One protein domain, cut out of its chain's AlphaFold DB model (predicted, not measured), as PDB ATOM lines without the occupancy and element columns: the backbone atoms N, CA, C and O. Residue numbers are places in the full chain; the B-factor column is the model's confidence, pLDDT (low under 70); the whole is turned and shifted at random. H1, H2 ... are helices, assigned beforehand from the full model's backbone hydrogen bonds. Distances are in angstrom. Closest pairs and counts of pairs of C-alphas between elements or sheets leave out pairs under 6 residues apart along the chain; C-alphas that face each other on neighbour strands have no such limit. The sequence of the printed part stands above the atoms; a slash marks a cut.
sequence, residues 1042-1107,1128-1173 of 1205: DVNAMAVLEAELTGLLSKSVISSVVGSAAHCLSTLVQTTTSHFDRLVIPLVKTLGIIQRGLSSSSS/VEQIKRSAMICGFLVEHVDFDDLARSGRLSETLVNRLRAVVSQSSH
ATOM      1  N   ASP A1042      -3.188 -53.757  -8.717       75.94
ATOM      2  CA  ASP A1042      -4.651 -53.628  -8.763       75.94
ATOM      3  C   ASP A1042      -5.169 -52.609  -7.736       75.94
ATOM      4  O   ASP A1042      -5.071 -52.798  -6.520       75.94
ATOM      5  N   VAL A1043      -5.795 -51.552  -8.255       74.12
ATOM      6  CA  VAL A1043      -6.411 -50.459  -7.492       74.12
ATOM      7  C   VAL A1043      -7.428 -50.983  -6.470       74.12
ATOM      8  O   VAL A1043      -7.518 -50.439  -5.369       74.12
ATOM      9  N   ASN A1044      -8.160 -52.059  -6.784       76.31
ATOM     10  CA  ASN A1044      -9.151 -52.635  -5.874       76.31
ATOM     11  C   ASN A1044      -8.474 -53.340  -4.691       76.31
ATOM     12  O   ASN A1044      -8.799 -53.052  -3.539       76.31
ATOM     13  N   ALA A1045      -7.490 -54.208  -4.951       74.81
ATOM     14  CA  ALA A1045      -6.686 -54.849  -3.915       74.81
ATOM     15  C   ALA A1045      -5.963 -53.833  -3.014       74.81
ATOM     16  O   ALA A1045      -5.944 -54.007  -1.795       74.81
ATOM     17  N   MET A1046      -5.419 -52.748  -3.579       79.50
ATOM     18  CA  MET A1046      -4.767 -51.696  -2.788       79.50
ATOM     19  C   MET A1046      -5.773 -50.909  -1.931       79.50
ATOM     20  O   MET A1046      -5.504 -50.656  -0.758       79.50
ATOM     21  N   ALA A1047      -6.964 -50.591  -2.452       77.50
ATOM     22  CA  ALA A1047      -8.025 -49.937  -1.680       77.50
ATOM     23  C   ALA A1047      -8.589 -50.823  -0.547       77.50
ATOM     24  O   ALA A1047      -8.990 -50.306   0.500       77.50
ATOM     25  N   VAL A1048      -8.593 -52.151  -0.722       80.69
ATOM     26  CA  VAL A1048      -8.897 -53.112   0.354       80.69
ATOM     27  C   VAL A1048      -7.785 -53.110   1.407       80.69
ATOM     28  O   VAL A1048      -8.087 -52.965   2.589       80.69
ATOM     29  N   LEU A1049      -6.512 -53.170   0.997       80.69
ATOM     30  CA  LEU A1049      -5.366 -53.123   1.913       80.69
ATOM     31  C   LEU A1049      -5.333 -51.822   2.741       80.69
ATOM     32  O   LEU A1049      -5.125 -51.873   3.952       80.69
ATOM     33  N   GLU A1050      -5.618 -50.661   2.140       79.69
ATOM     34  CA  GLU A1050      -5.797 -49.395   2.870       79.69
ATOM     35  C   GLU A1050      -6.875 -49.494   3.957       79.69
ATOM     36  O   GLU A1050      -6.689 -49.002   5.076       79.69
ATOM     37  N   ALA A1051      -8.018 -50.105   3.635       79.12
ATOM     38  CA  ALA A1051      -9.136 -50.256   4.559       79.12
ATOM     39  C   ALA A1051      -8.808 -51.239   5.696       79.12
ATOM     40  O   ALA A1051      -9.173 -50.980   6.846       79.12
ATOM     41  N   GLU A1052      -8.074 -52.316   5.408       77.94
ATOM     42  CA  GLU A1052      -7.584 -53.274   6.404       77.94
ATOM     43  C   GLU A1052      -6.539 -52.643   7.334       77.94
ATOM     44  O   GLU A1052      -6.691 -52.728   8.552       77.94
ATOM     45  N   LEU A1053      -5.548 -51.919   6.800       79.25
ATOM     46  CA  LEU A1053      -4.534 -51.196   7.584       79.25
ATOM     47  C   LEU A1053      -5.156 -50.090   8.454       79.25
ATOM     48  O   LEU A1053      -4.875 -49.998   9.651       79.25
ATOM     49  N   THR A1054      -6.085 -49.302   7.899       77.19
ATOM     50  CA  THR A1054      -6.877 -48.318   8.665       77.19
ATOM     51  C   THR A1054      -7.735 -49.014   9.736       77.19
ATOM     52  O   THR A1054      -7.924 -48.502  10.848       77.19
ATOM     53  N   GLY A1055      -8.228 -50.218   9.438       77.12
ATOM     54  CA  GLY A1055      -8.901 -51.111  10.375       77.12
ATOM     55  C   GLY A1055      -7.992 -51.568  11.519       77.12
ATOM     56  O   GLY A1055      -8.402 -51.498  12.675       77.12
ATOM     57  N   LEU A1056      -6.753 -51.974  11.235       76.75
ATOM     58  CA  LEU A1056      -5.772 -52.385  12.243       76.75
ATOM     59  C   LEU A1056      -5.364 -51.219  13.146       76.75
ATOM     60  O   LEU A1056      -5.397 -51.375  14.366       76.75
ATOM     61  N   LEU A1057      -5.080 -50.037  12.592       75.00
ATOM     62  CA  LEU A1057      -4.797 -48.830  13.381       75.00
ATOM     63  C   LEU A1057      -5.963 -48.475  14.319       75.00
ATOM     64  O   LEU A1057      -5.761 -48.157  15.490       75.00
ATOM     65  N   SER A1058      -7.204 -48.580  13.832       72.19
ATOM     66  CA  SER A1058      -8.397 -48.252  14.624       72.19
ATOM     67  C   SER A1058      -8.846 -49.355  15.596       72.19
ATOM     68  O   SER A1058      -9.457 -49.028  16.618       72.19
ATOM     69  N   LYS A1059      -8.467 -50.627  15.398       72.50
ATOM     70  CA  LYS A1059      -8.851 -51.765  16.268       72.50
ATOM     71  C   LYS A1059      -7.751 -52.276  17.213       72.50
ATOM     72  O   LYS A1059      -8.070 -52.634  18.342       72.50
ATOM     73  N   SER A1060      -6.481 -52.300  16.801       71.81
ATOM     74  CA  SER A1060      -5.389 -52.905  17.586       71.81
ATOM     75  C   SER A1060      -4.875 -52.007  18.721       71.81
ATOM     76  O   SER A1060      -4.751 -50.789  18.574       71.81
ATOM     77  N   VAL A1061      -4.581 -52.614  19.875       66.12
ATOM     78  CA  VAL A1061      -4.092 -51.932  21.096       66.12
ATOM     79  C   VAL A1061      -2.565 -52.074  21.261       66.12
ATOM     80  O   VAL A1061      -1.955 -51.381  22.070       66.12
ATOM     81  N   ILE A1062      -1.932 -52.958  20.485       72.19
ATOM     82  CA  ILE A1062      -0.527 -53.357  20.641       72.19
ATOM     83  C   ILE A1062       0.400 -52.405  19.880       72.19
ATOM     84  O   ILE A1062       0.279 -52.259  18.665       72.19
ATOM     85  N   SER A1063       1.372 -51.812  20.582       75.00
ATOM     86  CA  SER A1063       2.260 -50.781  20.025       75.00
ATOM     87  C   SER A1063       3.037 -51.222  18.779       75.00
ATOM     88  O   SER A1063       3.195 -50.412  17.873       75.00
ATOM     89  N   SER A1064       3.512 -52.473  18.706       73.44
ATOM     90  CA  SER A1064       4.259 -52.963  17.535       73.44
ATOM     91  C   SER A1064       3.374 -53.090  16.297       73.44
ATOM     92  O   SER A1064       3.767 -52.659  15.219       73.44
ATOM     93  N   VAL A1065       2.155 -53.616  16.455       78.56
ATOM     94  CA  VAL A1065       1.184 -53.755  15.359       78.56
ATOM     95  C   VAL A1065       0.726 -52.378  14.879       78.56
ATOM     96  O   VAL A1065       0.647 -52.155  13.675       78.56
ATOM     97  N   VAL A1066       0.490 -51.431  15.796       77.94
ATOM     98  CA  VAL A1066       0.156 -50.038  15.450       77.94
ATOM     99  C   VAL A1066       1.310 -49.356  14.707       77.94
ATOM    100  O   VAL A1066       1.060 -48.734  13.679       77.94
ATOM    101  N   GLY A1067       2.556 -49.507  15.171       76.62
ATOM    102  CA  GLY A1067       3.744 -48.951  14.511       76.62
ATOM    103  C   GLY A1067       3.960 -49.526  13.108       76.62
ATOM    104  O   GLY A1067       3.963 -48.779  12.133       76.62
ATOM    105  N   SER A1068       4.038 -50.854  12.969       78.25
ATOM    106  CA  SER A1068       4.214 -51.505  11.661       78.25
ATOM    107  C   SER A1068       3.046 -51.249  10.699       78.25
ATOM    108  O   SER A1068       3.274 -51.127   9.499       78.25
ATOM    109  N   ALA A1069       1.806 -51.116  11.189       80.38
ATOM    110  CA  ALA A1069       0.664 -50.742  10.350       80.38
ATOM    111  C   ALA A1069       0.700 -49.262   9.933       80.38
ATOM    112  O   ALA A1069       0.340 -48.950   8.799       80.38
ATOM    113  N   ALA A1070       1.157 -48.357  10.807       79.25
ATOM    114  CA  ALA A1070       1.351 -46.947  10.472       79.25
ATOM    115  C   ALA A1070       2.461 -46.781   9.429       79.25
ATOM    116  O   ALA A1070       2.262 -46.064   8.450       79.25
ATOM    117  N   HIS A1071       3.581 -47.491   9.590       80.62
ATOM    118  CA  HIS A1071       4.678 -47.534   8.625       80.62
ATOM    119  C   HIS A1071       4.199 -48.058   7.263       80.62
ATOM    120  O   HIS A1071       4.226 -47.320   6.282       80.62
ATOM    121  N   CYS A1072       3.623 -49.266   7.227       80.25
ATOM    122  CA  CYS A1072       3.131 -49.898   6.001       80.25
ATOM    123  C   CYS A1072       2.062 -49.061   5.271       80.25
ATOM    124  O   CYS A1072       2.087 -48.981   4.042       80.25
ATOM    125  N   LEU A1073       1.140 -48.410   5.995       81.56
ATOM    126  CA  LEU A1073       0.138 -47.516   5.396       81.56
ATOM    127  C   LEU A1073       0.761 -46.212   4.875       81.56
ATOM    128  O   LEU A1073       0.354 -45.723   3.823       81.56
ATOM    129  N   SER A1074       1.748 -45.660   5.587       78.31
ATOM    130  CA  SER A1074       2.474 -44.457   5.160       78.31
ATOM    131  C   SER A1074       3.236 -44.722   3.866       78.31
ATOM    132  O   SER A1074       3.073 -43.971   2.907       78.31
ATOM    133  N   THR A1075       3.974 -45.835   3.801       79.50
ATOM    134  CA  THR A1075       4.654 -46.302   2.589       79.50
ATOM    135  C   THR A1075       3.663 -46.497   1.441       79.50
ATOM    136  O   THR A1075       3.821 -45.849   0.413       79.50
ATOM    137  N   LEU A1076       2.594 -47.287   1.628       79.81
ATOM    138  CA  LEU A1076       1.572 -47.560   0.600       79.81
ATOM    139  C   LEU A1076       1.006 -46.282  -0.044       79.81
ATOM    140  O   LEU A1076       0.889 -46.182  -1.268       79.81
ATOM    141  N   VAL A1077       0.654 -45.299   0.786       77.88
ATOM    142  CA  VAL A1077       0.041 -44.045   0.332       77.88
ATOM    143  C   VAL A1077       1.070 -43.114  -0.319       77.88
ATOM    144  O   VAL A1077       0.730 -42.434  -1.286       77.88
ATOM    145  N   GLN A1078       2.324 -43.107   0.147       74.81
ATOM    146  CA  GLN A1078       3.411 -42.321  -0.451       74.81
ATOM    147  C   GLN A1078       3.895 -42.887  -1.794       74.81
ATOM    148  O   GLN A1078       4.109 -42.114  -2.726       74.81
ATOM    149  N   THR A1079       4.079 -44.209  -1.909       70.00
ATOM    150  CA  THR A1079       4.693 -44.834  -3.094       70.00
ATOM    151  C   THR A1079       3.693 -45.217  -4.175       70.00
ATOM    152  O   THR A1079       4.057 -45.224  -5.348       70.00
ATOM    153  N   THR A1080       2.461 -45.578  -3.799       67.62
ATOM    154  CA  THR A1080       1.609 -46.406  -4.667       67.62
ATOM    155  C   THR A1080       0.218 -45.820  -4.896       67.62
ATOM    156  O   THR A1080      -0.196 -45.713  -6.047       67.62
ATOM    157  N   THR A1081      -0.523 -45.437  -3.847       72.94
ATOM    158  CA  THR A1081      -1.952 -45.076  -4.009       72.94
ATOM    159  C   THR A1081      -2.243 -43.578  -4.027       72.94
ATOM    160  O   THR A1081      -3.249 -43.165  -4.598       72.94
ATOM    161  N   SER A1082      -1.394 -42.737  -3.423       70.56
ATOM    162  CA  SER A1082      -1.626 -41.287  -3.275       70.56
ATOM    163  C   SER A1082      -2.945 -40.880  -2.582       70.56
ATOM    164  O   SER A1082      -3.316 -39.705  -2.614       70.56
ATOM    165  N   HIS A1083      -3.654 -41.790  -1.902       77.06
ATOM    166  CA  HIS A1083      -4.890 -41.476  -1.169       77.06
ATOM    167  C   HIS A1083      -4.612 -40.876   0.225       77.06
ATOM    168  O   HIS A1083      -4.923 -41.474   1.258       77.06
ATOM    169  N   PHE A1084      -4.028 -39.674   0.276       71.69
ATOM    170  CA  PHE A1084      -3.607 -39.024   1.530       71.69
ATOM    171  C   PHE A1084      -4.738 -38.848   2.561       71.69
ATOM    172  O   PHE A1084      -4.470 -38.899   3.764       71.69
ATOM    173  N   ASP A1085      -6.004 -38.779   2.134       69.38
ATOM    174  CA  ASP A1085      -7.183 -38.803   3.017       69.38
ATOM    175  C   ASP A1085      -7.180 -39.978   4.014       69.38
ATOM    176  O   ASP A1085      -7.635 -39.832   5.153       69.38
ATOM    177  N   ARG A1086      -6.621 -41.138   3.632       70.44
ATOM    178  CA  ARG A1086      -6.492 -42.321   4.502       70.44
ATOM    179  C   ARG A1086      -5.547 -42.110   5.680       70.44
ATOM    180  O   ARG A1086      -5.764 -42.714   6.724       70.44
ATOM    181  N   LEU A1087      -4.542 -41.247   5.538       71.12
ATOM    182  CA  LEU A1087      -3.646 -40.837   6.626       71.12
ATOM    183  C   LEU A1087      -4.267 -39.682   7.428       71.12
ATOM    184  O   LEU A1087      -4.240 -39.676   8.660       71.12
ATOM    185  N   VAL A1088      -4.883 -38.721   6.732       70.06
ATOM    186  CA  VAL A1088      -5.416 -37.485   7.324       70.06
ATOM    187  C   VAL A1088      -6.651 -37.736   8.194       70.06
ATOM    188  O   VAL A1088      -6.744 -37.180   9.288       70.06
ATOM    189  N   ILE A1089      -7.591 -38.591   7.778       71.94
ATOM    190  CA  ILE A1089      -8.832 -38.842   8.533       71.94
ATOM    191  C   ILE A1089      -8.556 -39.479   9.917       71.94
ATOM    192  O   ILE A1089      -9.080 -38.964  10.914       71.94
ATOM    193  N   PRO A1090      -7.717 -40.531  10.058       70.81
ATOM    194  CA  PRO A1090      -7.281 -41.030  11.364       70.81
ATOM    195  C   PRO A1090      -6.539 -39.982  12.199       70.81
ATOM    196  O   PRO A1090      -6.797 -39.872  13.401       70.81
ATOM    197  N   LEU A1091      -5.663 -39.184  11.578       71.44
ATOM    198  CA  LEU A1091      -4.863 -38.163  12.258       71.44
ATOM    199  C   LEU A1091      -5.739 -37.040  12.839       71.44
ATOM    200  O   LEU A1091      -5.647 -36.724  14.022       71.44
ATOM    201  N   VAL A1092      -6.682 -36.502  12.058       72.75
ATOM    202  CA  VAL A1092      -7.672 -35.514  12.526       72.75
ATOM    203  C   VAL A1092      -8.529 -36.085  13.661       72.75
ATOM    204  O   VAL A1092      -8.818 -35.385  14.636       72.75
ATOM    205  N   LYS A1093      -8.919 -37.364  13.571       74.00
ATOM    206  CA  LYS A1093      -9.743 -38.039  14.584       74.00
ATOM    207  C   LYS A1093      -8.995 -38.244  15.905       74.00
ATOM    208  O   LYS A1093      -9.567 -37.981  16.961       74.00
ATOM    209  N   THR A1094      -7.735 -38.674  15.856       73.38
ATOM    210  CA  THR A1094      -6.875 -38.879  17.037       73.38
ATOM    211  C   THR A1094      -6.487 -37.553  17.688       73.38
ATOM    212  O   THR A1094      -6.713 -37.394  18.887       73.38
ATOM    213  N   LEU A1095      -6.070 -36.544  16.914       70.88
ATOM    214  CA  LEU A1095      -5.882 -35.168  17.400       70.88
ATOM    215  C   LEU A1095      -7.151 -34.622  18.065       70.88
ATOM    216  O   LEU A1095      -7.092 -34.060  19.156       70.88
ATOM    217  N   GLY A1096      -8.317 -34.838  17.451       71.00
ATOM    218  CA  GLY A1096      -9.607 -34.443  18.010       71.00
ATOM    219  C   GLY A1096      -9.997 -35.189  19.292       71.00
ATOM    220  O   GLY A1096     -10.855 -34.702  20.026       71.00
ATOM    221  N   ILE A1097      -9.414 -36.353  19.591       74.38
ATOM    222  CA  ILE A1097      -9.572 -37.057  20.878       74.38
ATOM    223  C   ILE A1097      -8.586 -36.488  21.906       74.38
ATOM    224  O   ILE A1097      -9.008 -36.108  22.997       74.38
ATOM    225  N   ILE A1098      -7.310 -36.330  21.534       70.81
ATOM    226  CA  ILE A1098      -6.259 -35.749  22.386       70.81
ATOM    227  C   ILE A1098      -6.658 -34.341  22.852       70.81
ATOM    228  O   ILE A1098      -6.634 -34.064  24.047       70.81
ATOM    229  N   GLN A1099      -7.124 -33.473  21.947       70.50
ATOM    230  CA  GLN A1099      -7.557 -32.110  22.284       70.50
ATOM    231  C   GLN A1099      -8.765 -32.080  23.238       70.50
ATOM    232  O   GLN A1099      -8.825 -31.219  24.118       70.50
ATOM    233  N   ARG A1100      -9.699 -33.040  23.139       70.94
ATOM    234  CA  ARG A1100     -10.810 -33.171  24.103       70.94
ATOM    235  C   ARG A1100     -10.332 -33.675  25.469       70.94
ATOM    236  O   ARG A1100     -10.800 -33.158  26.477       70.94
ATOM    237  N   GLY A1101      -9.372 -34.601  25.504       61.69
ATOM    238  CA  GLY A1101      -8.737 -35.078  26.740       61.69
ATOM    239  C   GLY A1101      -7.892 -34.017  27.455       61.69
ATOM    240  O   GLY A1101      -7.923 -33.915  28.682       61.69
ATOM    241  N   LEU A1102      -7.183 -33.176  26.700       63.38
ATOM    242  CA  LEU A1102      -6.469 -32.013  27.237       63.38
ATOM    243  C   LEU A1102      -7.452 -30.980  27.811       63.38
ATOM    244  O   LEU A1102      -7.253 -30.515  28.929       63.38
ATOM    245  N   SER A1103      -8.555 -30.698  27.105       60.72
ATOM    246  CA  SER A1103      -9.571 -29.725  27.543       60.72
ATOM    247  C   SER A1103     -10.343 -30.164  28.800       60.72
ATOM    248  O   SER A1103     -10.674 -29.333  29.647       60.72
ATOM    249  N   SER A1104     -10.617 -31.463  28.975       58.47
ATOM    250  CA  SER A1104     -11.208 -31.980  30.222       58.47
ATOM    251  C   SER A1104     -10.201 -31.994  31.379       58.47
ATOM    252  O   SER A1104     -10.566 -31.700  32.519       58.47
ATOM    253  N   SER A1105      -8.917 -32.232  31.090       50.88
ATOM    254  CA  SER A1105      -7.838 -32.137  32.084       50.88
ATOM    255  C   SER A1105      -7.638 -30.697  32.577       50.88
ATOM    256  O   SER A1105      -7.582 -30.462  33.782       50.88
ATOM    257  N   SER A1106      -7.619 -29.707  31.673       46.66
ATOM    258  CA  SER A1106      -7.490 -28.284  32.032       46.66
ATOM    259  C   SER A1106      -8.712 -27.710  32.754       46.66
ATOM    260  O   SER A1106      -8.605 -26.672  33.398       46.66
ATOM    261  N   SER A1107      -9.864 -28.383  32.677       45.62
ATOM    262  CA  SER A1107     -11.082 -28.008  33.408       45.62
ATOM    263  C   SER A1107     -11.075 -28.461  34.878       45.62
ATOM    264  O   SER A1107     -11.947 -28.055  35.641       45.62
ATOM    265  N   VAL A1128      -8.307 -42.393  29.527       65.25
ATOM    266  CA  VAL A1128      -6.842 -42.206  29.541       65.25
ATOM    267  C   VAL A1128      -6.141 -43.169  28.576       65.25
ATOM    268  O   VAL A1128      -5.206 -42.770  27.883       65.25
ATOM    269  N   GLU A1129      -6.602 -44.415  28.469       65.06
ATOM    270  CA  GLU A1129      -6.086 -45.390  27.498       65.06
ATOM    271  C   GLU A1129      -6.392 -44.983  26.051       65.06
ATOM    272  O   GLU A1129      -5.504 -45.048  25.198       65.06
ATOM    273  N   GLN A1130      -7.594 -44.471  25.770       68.44
ATOM    274  CA  GLN A1130      -7.933 -43.909  24.456       68.44
ATOM    275  C   GLN A1130      -7.063 -42.698  24.093       68.44
ATOM    276  O   GLN A1130      -6.668 -42.566  22.932       68.44
ATOM    277  N   ILE A1131      -6.715 -41.839  25.059       71.38
ATOM    278  CA  ILE A1131      -5.798 -40.706  24.846       71.38
ATOM    279  C   ILE A1131      -4.376 -41.207  24.559       71.38
ATOM    280  O   ILE A1131      -3.802 -40.813  23.544       71.38
ATOM    281  N   LYS A1132      -3.831 -42.123  25.376       68.62
ATOM    282  CA  LYS A1132      -2.503 -42.737  25.158       68.62
ATOM    283  C   LYS A1132      -2.399 -43.392  23.778       68.62
ATOM    284  O   LYS A1132      -1.446 -43.142  23.044       68.62
ATOM    285  N   ARG A1133      -3.407 -44.182  23.399       70.62
ATOM    286  CA  ARG A1133      -3.483 -44.860  22.099       70.62
ATOM    287  C   ARG A1133      -3.620 -43.875  20.935       70.62
ATOM    288  O   ARG A1133      -2.984 -44.064  19.905       70.62
ATOM    289  N   SER A1134      -4.388 -42.797  21.105       72.38
ATOM    290  CA  SER A1134      -4.486 -41.728  20.098       72.38
ATOM    291  C   SER A1134      -3.154 -40.998  19.910       72.38
ATOM    292  O   SER A1134      -2.758 -40.756  18.776       72.38
ATOM    293  N   ALA A1135      -2.438 -40.698  21.000       71.75
ATOM    294  CA  ALA A1135      -1.122 -40.063  20.955       71.75
ATOM    295  C   ALA A1135      -0.064 -40.962  20.291       71.75
ATOM    296  O   ALA A1135       0.707 -40.482  19.467       71.75
ATOM    297  N   MET A1136      -0.080 -42.267  20.580       75.00
ATOM    298  CA  MET A1136       0.774 -43.270  19.929       75.00
ATOM    299  C   MET A1136       0.546 -43.334  18.409       75.00
ATOM    300  O   MET A1136       1.508 -43.326  17.647       75.00
ATOM    301  N   ILE A1137      -0.717 -43.337  17.961       73.38
ATOM    302  CA  ILE A1137      -1.060 -43.308  16.527       73.38
ATOM    303  C   ILE A1137      -0.598 -41.993  15.876       73.38
ATOM    304  O   ILE A1137      -0.046 -42.028  14.781       73.38
ATOM    305  N   CYS A1138      -0.767 -40.839  16.540       74.62
ATOM    306  CA  CYS A1138      -0.206 -39.576  16.048       74.62
ATOM    307  C   CYS A1138       1.326 -39.624  15.935       74.62
ATOM    308  O   CYS A1138       1.859 -39.128  14.949       74.62
ATOM    309  N   GLY A1139       2.018 -40.219  16.913       73.75
ATOM    310  CA  GLY A1139       3.478 -40.340  16.932       73.75
ATOM    311  C   GLY A1139       4.016 -41.096  15.719       73.75
ATOM    312  O   GLY A1139       4.723 -40.507  14.909       73.75
ATOM    313  N   PHE A1140       3.614 -42.359  15.543       77.69
ATOM    314  CA  PHE A1140       4.105 -43.192  14.435       77.69
ATOM    315  C   PHE A1140       3.713 -42.663  13.044       77.69
ATOM    316  O   PHE A1140       4.451 -42.859  12.082       77.69
ATOM    317  N   LEU A1141       2.578 -41.964  12.908       75.81
ATOM    318  CA  LEU A1141       2.233 -41.305  11.642       75.81
ATOM    319  C   LEU A1141       3.159 -40.115  11.343       75.81
ATOM    320  O   LEU A1141       3.543 -39.933  10.196       75.81
ATOM    321  N   VAL A1142       3.537 -39.319  12.349       74.50
ATOM    322  CA  VAL A1142       4.472 -38.186  12.187       74.50
ATOM    323  C   VAL A1142       5.925 -38.658  12.017       74.50
ATOM    324  O   VAL A1142       6.706 -37.988  11.355       74.50
ATOM    325  N   GLU A1143       6.282 -39.830  12.548       79.31
ATOM    326  CA  GLU A1143       7.596 -40.465  12.353       79.31
ATOM    327  C   GLU A1143       7.828 -40.938  10.903       79.31
ATOM    328  O   GLU A1143       8.966 -40.992  10.441       79.31
ATOM    329  N   HIS A1144       6.762 -41.285  10.174       73.69
ATOM    330  CA  HIS A1144       6.852 -41.882   8.834       73.69
ATOM    331  C   HIS A1144       6.283 -41.006   7.703       73.69
ATOM    332  O   HIS A1144       6.343 -41.407   6.539       73.69
ATOM    333  N   VAL A1145       5.736 -39.821   8.003       73.81
ATOM    334  CA  VAL A1145       5.132 -38.911   7.014       73.81
ATOM    335  C   VAL A1145       5.536 -37.459   7.284       73.81
ATOM    336  O   VAL A1145       5.177 -36.890   8.316       73.81
ATOM    337  N   ASP A1146       6.198 -36.817   6.315       72.62
ATOM    338  CA  ASP A1146       6.411 -35.364   6.343       72.62
ATOM    339  C   ASP A1146       5.096 -34.629   6.012       72.62
ATOM    340  O   ASP A1146       4.715 -34.423   4.855       72.62
ATOM    341  N   PHE A1147       4.374 -34.238   7.062       73.31
ATOM    342  CA  PHE A1147       3.150 -33.445   6.944       73.31
ATOM    343  C   PHE A1147       3.400 -31.961   6.618       73.31
ATOM    344  O   PHE A1147       2.463 -31.296   6.173       73.31
ATOM    345  N   ASP A1148       4.619 -31.434   6.795       67.25
ATOM    346  CA  ASP A1148       4.971 -30.088   6.323       67.25
ATOM    347  C   ASP A1148       5.126 -30.097   4.786       67.25
ATOM    348  O   ASP A1148       4.653 -29.175   4.124       67.25
ATOM    349  N   ASP A1149       5.687 -31.149   4.179       68.00
ATOM    350  CA  ASP A1149       5.780 -31.274   2.714       68.00
ATOM    351  C   ASP A1149       4.422 -31.566   2.041       68.00
ATOM    352  O   ASP A1149       4.095 -31.010   0.986       68.00
ATOM    353  N   LEU A1150       3.547 -32.333   2.705       68.06
ATOM    354  CA  LEU A1150       2.145 -32.480   2.282       68.06
ATOM    355  C   LEU A1150       1.355 -31.160   2.346       68.06
ATOM    356  O   LEU A1150       0.428 -30.966   1.557       68.06
ATOM    357  N   ALA A1151       1.727 -30.229   3.230       65.69
ATOM    358  CA  ALA A1151       1.159 -28.882   3.241       65.69
ATOM    359  C   ALA A1151       1.752 -27.994   2.133       65.69
ATOM    360  O   ALA A1151       0.994 -27.349   1.408       65.69
ATOM    361  N   ARG A1152       3.079 -28.014   1.926       64.44
ATOM    362  CA  ARG A1152       3.753 -27.277   0.831       64.44
ATOM    363  C   ARG A1152       3.245 -27.678  -0.555       64.44
ATOM    364  O   ARG A1152       3.103 -26.825  -1.425       64.44
ATOM    365  N   SER A1153       2.935 -28.958  -0.754       62.03
ATOM    366  CA  SER A1153       2.347 -29.487  -1.994       62.03
ATOM    367  C   SER A1153       0.836 -29.228  -2.139       62.03
ATOM    368  O   SER A1153       0.221 -29.706  -3.092       62.03
ATOM    369  N   GLY A1154       0.218 -28.478  -1.214       60.31
ATOM    370  CA  GLY A1154      -1.200 -28.102  -1.253       60.31
ATOM    371  C   GLY A1154      -2.178 -29.243  -0.947       60.31
ATOM    372  O   GLY A1154      -3.386 -29.066  -1.095       60.31
ATOM    373  N   ARG A1155      -1.678 -30.411  -0.522       61.91
ATOM    374  CA  ARG A1155      -2.474 -31.619  -0.229       61.91
ATOM    375  C   ARG A1155      -2.998 -31.657   1.210       61.91
ATOM    376  O   ARG A1155      -3.816 -32.510   1.545       61.91
ATOM    377  N   LEU A1156      -2.548 -30.733   2.059       68.44
ATOM    378  CA  LEU A1156      -2.938 -30.603   3.459       68.44
ATOM    379  C   LEU A1156      -3.146 -29.129   3.827       68.44
ATOM    380  O   LEU A1156      -2.458 -28.249   3.319       68.44
ATOM    381  N   SER A1157      -4.072 -28.847   4.747       67.62
ATOM    382  CA  SER A1157      -4.272 -27.484   5.254       67.62
ATOM    383  C   SER A1157      -3.231 -27.117   6.317       67.62
ATOM    384  O   SER A1157      -3.054 -27.835   7.303       67.62
ATOM    385  N   GLU A1158      -2.596 -25.947   6.182       63.41
ATOM    386  CA  GLU A1158      -1.658 -25.413   7.187       63.41
ATOM    387  C   GLU A1158      -2.285 -25.319   8.588       63.41
ATOM    388  O   GLU A1158      -1.607 -25.475   9.602       63.41
ATOM    389  N   THR A1159      -3.598 -25.090   8.671       64.94
ATOM    390  CA  THR A1159      -4.334 -25.035   9.941       64.94
ATOM    391  C   THR A1159      -4.331 -26.374  10.684       64.94
ATOM    392  O   THR A1159      -4.387 -26.382  11.914       64.94
ATOM    393  N   LEU A1160      -4.212 -27.507   9.981       65.81
ATOM    394  CA  LEU A1160      -4.048 -28.825  10.594       65.81
ATOM    395  C   LEU A1160      -2.602 -29.065  11.052       65.81
ATOM    396  O   LEU A1160      -2.399 -29.539  12.169       65.81
ATOM    397  N   VAL A1161      -1.606 -28.664  10.256       65.38
ATOM    398  CA  VAL A1161      -0.180 -28.734  10.638       65.38
ATOM    399  C   VAL A1161       0.109 -27.868  11.864       65.38
ATOM    400  O   VAL A1161       0.744 -28.314  12.818       65.38
ATOM    401  N   ASN A1162      -0.438 -26.655  11.915       66.50
ATOM    402  CA  ASN A1162      -0.301 -25.784  13.078       66.50
ATOM    403  C   ASN A1162      -1.025 -26.347  14.321       66.50
ATOM    404  O   ASN A1162      -0.547 -26.158  15.440       66.50
ATOM    405  N   ARG A1163      -2.112 -27.120  14.155       65.88
ATOM    406  CA  ARG A1163      -2.739 -27.880  15.258       65.88
ATOM    407  C   ARG A1163      -1.892 -29.071  15.719       65.88
ATOM    408  O   ARG A1163      -1.825 -29.299  16.922       65.88
ATOM    409  N   LEU A1164      -1.233 -29.794  14.809       65.94
ATOM    410  CA  LEU A1164      -0.243 -30.830  15.143       65.94
ATOM    411  C   LEU A1164       0.899 -30.235  15.973       65.94
ATOM    412  O   LEU A1164       1.143 -30.678  17.092       65.94
ATOM    413  N   ARG A1165       1.518 -29.163  15.468       66.00
ATOM    414  CA  ARG A1165       2.607 -28.423  16.121       66.00
ATOM    415  C   ARG A1165       2.213 -27.929  17.523       66.00
ATOM    416  O   ARG A1165       3.010 -28.042  18.450       66.00
ATOM    417  N   ALA A1166       0.971 -27.466  17.702       63.50
ATOM    418  CA  ALA A1166       0.430 -27.059  19.003       63.50
ATOM    419  C   ALA A1166       0.153 -28.229  19.972       63.50
ATOM    420  O   ALA A1166       0.297 -28.061  21.179       63.50
ATOM    421  N   VAL A1167      -0.232 -29.413  19.482       63.53
ATOM    422  CA  VAL A1167      -0.417 -30.607  20.332       63.53
ATOM    423  C   VAL A1167       0.933 -31.202  20.745       63.53
ATOM    424  O   VAL A1167       1.093 -31.577  21.905       63.53
ATOM    425  N   VAL A1168       1.915 -31.237  19.839       60.59
ATOM    426  CA  VAL A1168       3.281 -31.713  20.123       60.59
ATOM    427  C   VAL A1168       4.001 -30.796  21.121       60.59
ATOM    428  O   VAL A1168       4.655 -31.284  22.038       60.59
ATOM    429  N   SER A1169       3.850 -29.471  21.017       56.56
ATOM    430  CA  SER A1169       4.438 -28.565  22.012       56.56
ATOM    431  C   SER A1169       3.773 -28.697  23.389       56.56
ATOM    432  O   SER A1169       4.470 -28.679  24.402       56.56
ATOM    433  N   GLN A1170       2.454 -28.911  23.450       51.50
ATOM    434  CA  GLN A1170       1.723 -29.117  24.708       51.50
ATOM    435  C   GLN A1170       2.009 -30.474  25.374       51.50
ATOM    436  O   GLN A1170       2.012 -30.553  26.604       51.50
ATOM    437  N   SER A1171       2.274 -31.537  24.607       46.22
ATOM    438  CA  SER A1171       2.556 -32.868  25.169       46.22
ATOM    439  C   SER A1171       3.902 -32.955  25.901       46.22
ATOM    440  O   SER A1171       4.056 -33.815  26.765       46.22
ATOM    441  N   SER A1172       4.833 -32.029  25.640       39.34
ATOM    442  CA  SER A1172       6.151 -31.949  26.299       39.34
ATOM    443  C   SER A1172       6.102 -31.874  27.837       39.34
ATOM    444  O   SER A1172       7.059 -32.268  28.500       39.34
ATOM    445  N   HIS A1173       4.982 -31.425  28.415       38.25
ATOM    446  CA  HIS A1173       4.778 -31.327  29.865       38.25
ATOM    447  C   HIS A1173       4.114 -32.563  30.512       38.25
ATOM    448  O   HIS A1173       3.968 -32.593  31.735       38.25
TER     449      HIS A1173
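What this domain is: This is residues 1042 to 1107 and 1128 to 1173 of the 1205 residues of an uncharacterized protein of Synchytrium endobioticum (UniProt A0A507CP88). The longest helix, H3, joins H1, H2 and H4 in a partly crossed up-and-down bundle, each running against the one before; the small H5-H6 hairpin packs on H3 through H6, away from H1 and H2. The 112 printed residues hold six named helices, H1 to H6 in chain order, and no named strand: all helix, compact, radius of gyration of the C-alphas 14.2 A, spans 50 by 33 by 17 A.

Where its parts are: H3, residues 1085 to 1106, spans 30.9 A from C-alpha 1085 at (-7.183, -38.803, 3.017). H2 is 1063 to 1081, 25.1 A; H4 1128 to 1144, 24.8 A; H1 1043 to 1059, 23.9 A; H5 1147 to 1152; H6 1158 to 1171, ending at (2.556, -32.868, 25.169).

How they stand to each other: H3, the hub, touches H4 at C-alphas 1094 and 1134, the closest, 4.8 A apart, at a steep tilt of 42 degrees, opposite ways. Its residues 1092 to 1099 alone touch H6, closest C-alphas 1095 and 1164, 7.5 A. Hairpin H1 and H2 touch, closest C-alphas 1057 and 1066, 5.5 A. Every O i to N i+4 pair is within hydrogen-bond range in H1, H4, H5 and H6; 14 of 15 in H2, 16 of 18 in H3.

The domain as a whole: Residues 1108 to 1127 are not printed, a 15.3 A gap between C-alphas. Residues 1148 to 1173 are among those under pLDDT 70.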